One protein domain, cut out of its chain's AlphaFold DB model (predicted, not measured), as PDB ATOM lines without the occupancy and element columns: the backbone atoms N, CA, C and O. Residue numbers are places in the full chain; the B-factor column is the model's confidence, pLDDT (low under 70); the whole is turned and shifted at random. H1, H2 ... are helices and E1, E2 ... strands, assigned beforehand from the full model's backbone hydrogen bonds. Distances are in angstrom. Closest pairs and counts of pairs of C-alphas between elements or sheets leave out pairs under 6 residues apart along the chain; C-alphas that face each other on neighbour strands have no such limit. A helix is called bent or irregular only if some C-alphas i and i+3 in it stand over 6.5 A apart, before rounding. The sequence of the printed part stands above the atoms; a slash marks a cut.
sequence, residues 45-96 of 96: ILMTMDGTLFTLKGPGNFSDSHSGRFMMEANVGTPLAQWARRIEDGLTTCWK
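This is residues 45 to 96 of the 96 residues of an uncharacterized protein of Sphingobium yanoikuyae (UniProt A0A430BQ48). Look for a narrow ribbon of three antiparallel strands, E1, E2 and E3, made of two hairpins in a row, with the single helix H1 following at the end of the ribbon where E3 ends. H1 does not cover the sheet: it leads away from it and lengthens the whole, and residues 86 to 96 stick out free. The printed part has 52 residues, with three named strands and then one named helix along it; the sheet's order is E1, E2, E3, all antiparallel, and the class is mixed, helices and strands. The whole is extended, with a radius of gyration of the C-alphas of 16.2 A and spans of 54 by 18 by 8 A.

Find C-alpha 46 at (-12.785, 108.015, 7.771); there E1 begins, and it runs through residues 46 to 49, 10.1 A from first to last C-alpha. E2, residues 54 to 61, begins at C-alpha 54, at (-11.599, 117.173, 2.424), and is 21.5 A long; it bends by 54 degrees at residue 58. E3, residues 67 to 74, is 22.2 A long. H1, residues 79 to 94, is 23.0 A long and ends at C-alpha 94, at (-14.759, 126.961, -21.858). H1 is irregular: C-alphas 90 and 93 are 7.3 A apart.

Begin with the sheet, a meander, each strand the antiparallel neighbour of the one before. E1 and E2 form a hairpin at 162 degrees between their directions; look at N 46 and O 57, 2.9 A apart, and N 57 and O 46, 3.0 A apart, both within hydrogen-bond range. The C-alphas of Met 47 and Leu 56 face each other at 4.9 A. E2 and E3 form the second hairpin, at 160 degrees, with N 56 and O 72 at 2.8 A and N 68 and O 60 at 3.0 A within hydrogen-bond range. E2 is the inner strand, and E1 and E3 are edge strands that are apart. H1 is not on the sheet, with 3 pairs of C-alphas within 10 A, and it is apart from E1 and from E2. In H1, 10 of 12 O i to N i+4 pairs are within hydrogen-bond range.

The two C-alphas farthest apart are those of Ser 65 and Lys 96, at 55.5 A. Without residues 86 to 96, of which 86 to 94 belong to H1, the body spans 39 by 18 by 8 A. The printed part has no cut, and the links E1 to E2, E2 to E3 and E3 to H1 are tight. The mean pLDDT of the printed part is 71.9; look in the B-factor column for values under 70 at residues 45 to 54, 61 to 63, 65, 72 to 77 and 95 to 96.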
ATOM      1  N   ILE A  45      -9.470 105.372  10.107       65.94
ATOM      2  CA  ILE A  45      -9.643 106.642   9.400       65.94
ATOM      3  C   ILE A  45     -10.920 106.627   8.556       65.94
ATOM      4  O   ILE A  45     -11.094 105.785   7.676       65.94
ATOM      5  N   LEU A  46     -11.767 107.642   8.750       67.44
ATOM      6  CA  LEU A  46     -12.785 108.015   7.771       67.44
ATOM      7  C   LEU A  46     -12.280 109.219   6.971       67.44
ATOM      8  O   LEU A  46     -12.199 110.339   7.482       67.44
ATOM      9  N   MET A  47     -11.956 108.965   5.707       67.06
ATOM     10  CA  MET A  47     -11.583 109.978   4.726       67.06
ATOM     11  C   MET A  47     -12.796 110.275   3.841       67.06
ATOM     12  O   MET A  47     -13.384 109.361   3.264       67.06
ATOM     13  N   THR A  48     -13.200 111.539   3.739       67.31
ATOM     14  CA  THR A  48     -14.267 111.985   2.829       67.31
ATOM     15  C   THR A  48     -13.716 113.044   1.882       67.31
ATOM     16  O   THR A  48     -13.067 113.994   2.319       67.31
ATOM     17  N   MET A  49     -13.955 112.854   0.583       67.12
ATOM     18  CA  MET A  49     -13.555 113.754  -0.498       67.12
ATOM     19  C   MET A  49     -14.734 113.926  -1.455       67.12
ATOM     20  O   MET A  49     -15.163 112.945  -2.058       67.12
ATOM     21  N   ASP A  50     -15.229 115.151  -1.622       64.06
ATOM     22  CA  ASP A  50     -16.277 115.478  -2.608       64.06
ATOM     23  C   ASP A  50     -15.782 116.429  -3.720       64.06
ATOM     24  O   ASP A  50     -16.563 116.926  -4.528       64.06
ATOM     25  N   GLY A  51     -14.469 116.678  -3.767       55.28
ATOM     26  CA  GLY A  51     -13.827 117.613  -4.695       55.28
ATOM     27  C   GLY A  51     -13.809 119.068  -4.215       55.28
ATOM     28  O   GLY A  51     -12.993 119.844  -4.706       55.28
ATOM     29  N   THR A  52     -14.621 119.422  -3.214       56.69
ATOM     30  CA  THR A  52     -14.696 120.775  -2.629       56.69
ATOM     31  C   THR A  52     -14.218 120.786  -1.181       56.69
ATOM     32  O   THR A  52     -13.532 121.711  -0.762       56.69
ATOM     33  N   LEU A  53     -14.502 119.726  -0.432       60.62
ATOM     34  CA  LEU A  53     -14.158 119.537   0.965       60.62
ATOM     35  C   LEU A  53     -13.387 118.226   1.129       60.62
ATOM     36  O   LEU A  53     -13.765 117.168   0.617       60.62
ATOM     37  N   PHE A  54     -12.290 118.317   1.869       64.44
ATOM     38  CA  PHE A  54     -11.599 117.173   2.424       64.44
ATOM     39  C   PHE A  54     -11.902 117.101   3.912       64.44
ATOM     40  O   PHE A  54     -11.690 118.075   4.634       64.44
ATOM     41  N   THR A  55     -12.359 115.951   4.389       70.19
ATOM     42  CA  THR A  55     -12.497 115.720   5.825       70.19
ATOM     43  C   THR A  55     -11.783 114.441   6.218       70.19
ATOM     44  O   THR A  55     -12.053 113.371   5.672       70.19
ATOM     45  N   LEU A  56     -10.894 114.561   7.199       70.62
ATOM     46  CA  LEU A  56     -10.208 113.451   7.841       70.62
ATOM     47  C   LEU A  56     -10.696 113.355   9.282       70.62
ATOM     48  O   LEU A  56     -10.555 114.306  10.052       70.62
ATOM     49  N   LYS A  57     -11.283 112.216   9.643       73.81
ATOM     50  CA  LYS A  57     -11.743 111.932  11.007       73.81
ATOM     51  C   LYS A  57     -11.103 110.646  11.499       73.81
ATOM     52  O   LYS A  57     -11.103 109.649  10.780       73.81
ATOM     53  N   GLY A  58     -10.635 110.655  12.738       75.31
ATOM     54  CA  GLY A  58     -10.063 109.470  13.368       75.31
ATOM     55  C   GLY A  58      -9.915 109.628  14.880       75.31
ATOM     56  O   GLY A  58     -10.126 110.724  15.414       75.31
ATOM     57  N   PRO A  59      -9.604 108.537  15.594       73.19
ATOM     58  CA  PRO A  59      -9.185 108.604  16.988       73.19
ATOM     59  C   PRO A  59      -7.810 109.284  17.095       73.19
ATOM     60  O   PRO A  59      -6.946 109.077  16.248       73.19
ATOM     61  N   GLY A  60      -7.610 110.107  18.124       70.12
ATOM     62  CA  GLY A  60      -6.339 110.780  18.401       70.12
ATOM     63  C   GLY A  60      -6.017 110.764  19.891       70.12
ATOM     64  O   GLY A  60      -6.926 110.804  20.726       70.12
ATOM     65  N   ASN A  61      -4.723 110.711  20.210       69.88
ATOM     66  CA  ASN A  61      -4.216 110.866  21.570       69.88
ATOM     67  C   ASN A  61      -3.466 112.195  21.644       69.88
ATOM     68  O   ASN A  61      -2.439 112.376  20.991       69.88
ATOM     69  N   PHE A  62      -4.008 113.136  22.405       69.50
ATOM     70  CA  PHE A  62      -3.474 114.487  22.499       69.50
ATOM     71  C   PHE A  62      -2.348 114.555  23.539       69.50
ATOM     72  O   PHE A  62      -2.214 113.693  24.410       69.50
ATOM     73  N   SER A  63      -1.495 115.576  23.432       68.88
ATOM     74  CA  SER A  63      -0.301 115.745  24.275       68.88
ATOM     75  C   SER A  63      -0.604 115.910  25.769       68.88
ATOM     76  O   SER A  63       0.277 115.720  26.602       68.88
ATOM     77  N   ASP A  64      -1.848 116.227  26.115       76.50
ATOM     78  CA  ASP A  64      -2.382 116.311  27.473       76.50
ATOM     79  C   ASP A  64      -2.958 114.975  27.984       76.50
ATOM     80  O   ASP A  64      -3.621 114.936  29.016       76.50
ATOM     81  N   SER A  65      -2.669 113.867  27.294       67.69
ATOM     82  CA  SER A  65      -3.155 112.513  27.603       67.69
ATOM     83  C   SER A  65      -4.669 112.322  27.451       67.69
ATOM     84  O   SER A  65      -5.196 111.292  27.879       67.69
ATOM     85  N   HIS A  66      -5.382 113.258  26.815       73.44
ATOM     86  CA  HIS A  66      -6.773 113.027  26.442       73.44
ATOM     87  C   HIS A  66      -6.869 112.148  25.192       73.44
ATOM     88  O   HIS A  66      -6.193 112.371  24.185       73.44
ATOM     89  N   SER A  67      -7.773 111.171  25.243       71.75
ATOM     90  CA  SER A  67      -8.223 110.431  24.066       71.75
ATOM     91  C   SER A  67      -9.485 111.086  23.513       71.75
ATOM     92  O   SER A  67     -10.443 111.342  24.245       71.75
ATOM     93  N   GLY A  68      -9.505 111.353  22.211       72.94
ATOM     94  CA  GLY A  68     -10.648 111.976  21.554       72.94
ATOM     95  C   GLY A  68     -10.701 111.670  20.067       72.94
ATOM     96  O   GLY A  68     -10.001 110.793  19.561       72.94
ATOM     97  N   ARG A  69     -11.559 112.394  19.350       73.88
ATOM     98  CA  ARG A  69     -11.601 112.349  17.888       73.88
ATOM     99  C   ARG A  69     -10.936 113.603  17.363       73.88
ATOM    100  O   ARG A  69     -11.280 114.698  17.802       73.88
ATOM    101  N   PHE A  70     -10.024 113.448  16.417       71.38
ATOM    102  CA  PHE A  70      -9.575 114.578  15.623       71.38
ATOM    103  C   PHE A  70     -10.461 114.687  14.380       71.38
ATOM    104  O   PHE A  70     -10.937 113.687  13.830       71.38
ATOM    105  N   MET A  71     -10.696 115.921  13.954       72.44
ATOM    106  CA  MET A  71     -11.299 116.232  12.671       72.44
ATOM    107  C   MET A  71     -10.430 117.291  12.014       72.44
ATOM    108  O   MET A  71     -10.218 118.359  12.584       72.44
ATOM    109  N   MET A  72      -9.922 116.980  10.831       67.69
ATOM    110  CA  MET A  72      -9.278 117.958   9.970       67.69
ATOM    111  C   MET A  72     -10.187 118.183   8.778       67.69
ATOM    112  O   MET A  72     -10.499 117.252   8.038       67.69
ATOM    113  N   GLU A  73     -10.614 119.423   8.609       69.00
ATOM    114  CA  GLU A  73     -11.272 119.885   7.400       69.00
ATOM    115  C   GLU A  73     -10.230 120.649   6.595       69.00
ATOM    116  O   GLU A  73      -9.697 121.663   7.045       69.00
ATOM    117  N   ALA A  74      -9.892 120.134   5.420       62.38
ATOM    118  CA  ALA A  74      -9.018 120.824   4.491       62.38
ATOM    119  C   ALA A  74      -9.791 121.149   3.212       62.38
ATOM    120  O   ALA A  74     -10.793 120.514   2.902       62.38
ATOM    121  N   ASN A  75      -9.315 122.160   2.487       65.75
ATOM    122  CA  ASN A  75      -9.980 122.864   1.376       65.75
ATOM    123  C   ASN A  75     -10.792 124.112   1.750       65.75
ATOM    124  O   ASN A  75     -11.411 124.713   0.877       65.75
ATOM    125  N   VAL A  76     -10.709 124.611   2.984       66.19
ATOM    126  CA  VAL A  76     -11.087 126.003   3.285       66.19
ATOM    127  C   VAL A  76      -9.812 126.790   3.572       66.19
ATOM    128  O   VAL A  76      -8.997 126.388   4.391       66.19
ATOM    129  N   GLY A  77      -9.580 127.875   2.829       69.50
ATOM    130  CA  GLY A  77      -8.385 128.722   2.982       69.50
ATOM    131  C   GLY A  77      -7.055 128.124   2.485       69.50
ATOM    132  O   GLY A  77      -6.067 128.848   2.434       69.50
ATOM    133  N   THR A  78      -7.017 126.854   2.065       74.44
ATOM    134  CA  THR A  78      -5.789 126.185   1.591       74.44
ATOM    135  C   THR A  78      -5.412 126.582   0.153       74.44
ATOM    136  O   THR A  78      -6.278 127.017  -0.614       74.44
ATOM    137  N   PRO A  79      -4.147 126.393  -0.276       79.81
ATOM    138  CA  PRO A  79      -3.759 126.606  -1.673       79.81
ATOM    139  C   PRO A  79      -4.595 125.783  -2.670       79.81
ATOM    140  O   PRO A  79      -4.965 126.304  -3.722       79.81
ATOM    141  N   LEU A  80      -4.972 124.548  -2.307       76.31
ATOM    142  CA  LEU A  80      -5.864 123.696  -3.107       76.31
ATOM    143  C   LEU A  80      -7.270 124.298  -3.246       76.31
ATOM    144  O   LEU A  80      -7.802 124.359  -4.351       76.31
ATOM    145  N   ALA A  81      -7.832 124.837  -2.161       76.12
ATOM    146  CA  ALA A  81      -9.122 125.533  -2.168       76.12
ATOM    147  C   ALA A  81      -9.136 126.776  -3.063       76.12
ATOM    148  O   ALA A  81     -10.132 127.113  -3.702       76.12
ATOM    149  N   GLN A  82      -8.037 127.528  -3.039       80.75
ATOM    150  CA  GLN A  82      -7.892 128.727  -3.854       80.75
ATOM    151  C   GLN A  82      -7.735 128.364  -5.330       80.75
ATOM    152  O   GLN A  82      -8.313 129.028  -6.183       80.75
ATOM    153  N   TRP A  83      -6.989 127.299  -5.630       83.94
ATOM    154  CA  TRP A  83      -6.876 126.768  -6.983       83.94
ATOM    155  C   TRP A  83      -8.221 126.272  -7.522       83.94
ATOM    156  O   TRP A  83      -8.594 126.677  -8.617       83.94
ATOM    157  N   ALA A  84      -8.984 125.497  -6.744       79.44
ATOM    158  CA  ALA A  84     -10.300 125.005  -7.157       79.44
ATOM    159  C   ALA A  84     -11.254 126.155  -7.530       79.44
ATOM    160  O   ALA A  84     -11.878 126.116  -8.584       79.44
ATOM    161  N   ARG A  85     -11.276 127.236  -6.738       79.62
ATOM    162  CA  ARG A  85     -12.040 128.452  -7.072       79.62
ATOM    163  C   ARG A  85     -11.561 129.125  -8.360       79.62
ATOM    164  O   ARG A  85     -12.369 129.494  -9.200       79.62
ATOM    165  N   ARG A  86     -10.242 129.234  -8.556       81.44
ATOM    166  CA  ARG A  86      -9.677 129.800  -9.793       81.44
ATOM    167  C   ARG A  86      -9.961 128.951 -11.029       81.44
ATOM    168  O   ARG A  86      -9.971 129.502 -12.125       81.44
ATOM    169  N   ILE A  87     -10.172 127.642 -10.886       82.94
ATOM    170  CA  ILE A  87     -10.590 126.799 -12.010       82.94
ATOM    171  C   ILE A  87     -11.965 127.214 -12.505       82.94
ATOM    172  O   ILE A  87     -12.138 127.352 -13.710       82.94
ATOM    173  N   GLU A  88     -12.927 127.396 -11.601       78.19
ATOM    174  CA  GLU A  88     -14.286 127.790 -11.980       78.19
ATOM    175  C   GLU A  88     -14.249 129.091 -12.785       78.19
ATOM    176  O   GLU A  88     -14.742 129.122 -13.913       78.19
ATOM    177  N   ASP A  89     -13.541 130.103 -12.277       82.06
ATOM    178  CA  ASP A  89     -13.349 131.385 -12.961       82.06
ATOM    179  C   ASP A  89     -12.591 131.234 -14.289       82.06
ATOM    180  O   ASP A  89     -13.039 131.702 -15.339       82.06
ATOM    181  N   GLY A  90     -11.439 130.561 -14.263       81.69
ATOM    182  CA  GLY A  90     -10.533 130.432 -15.406       81.69
ATOM    183  C   GLY A  90     -11.095 129.578 -16.538       81.69
ATOM    184  O   GLY A  90     -10.699 129.742 -17.694       81.69
ATOM    185  N   LEU A  91     -12.042 128.694 -16.226       82.44
ATOM    186  CA  LEU A  91     -12.718 127.875 -17.215       82.44
ATOM    187  C   LEU A  91     -14.056 128.447 -17.663       82.44
ATOM    188  O   LEU A  91     -14.572 127.913 -18.630       82.44
ATOM    189  N   THR A  92     -14.610 129.512 -17.073       80.81
ATOM    190  CA  THR A  92     -15.918 130.081 -17.490       80.81
ATOM    191  C   THR A  92     -16.082 130.234 -19.010       80.81
ATOM    192  O   THR A  92     -17.150 129.965 -19.552       80.81
ATOM    193  N   THR A  93     -15.012 130.594 -19.722       75.81
ATOM    194  CA  THR A  93     -14.990 130.751 -21.191       75.81
ATOM    195  C   THR A  93     -15.034 129.433 -21.981       75.81
ATOM    196  O   THR A  93     -15.286 129.431 -23.187       75.81
ATOM    197  N   CYS A  94     -14.793 128.312 -21.310       75.56
ATOM    198  CA  CYS A  94     -14.759 126.961 -21.858       75.56
ATOM    199  C   CYS A  94     -16.037 126.157 -21.582       75.56
ATOM    200  O   CYS A  94     -16.188 125.071 -22.138       75.56
ATOM    201  N   TRP A  95     -16.944 126.658 -20.740       69.00
ATOM    202  CA  TRP A  95     -18.197 125.977 -20.417       69.00
ATOM    203  C   TRP A  95     -19.223 126.403 -21.472       69.00
ATOM    204  O   TRP A  95     -19.514 127.592 -21.608       69.00
ATOM    205  N   LYS A  96     -19.719 125.453 -22.268       62.06
ATOM    206  CA  LYS A  96     -20.644 125.693 -23.388       62.06
ATOM    207  C   LYS A  96     -21.923 124.878 -23.250       62.06
ATOM    208  O   LYS A  96     -21.849 123.716 -22.798       62.06
TER     209      LYS A  96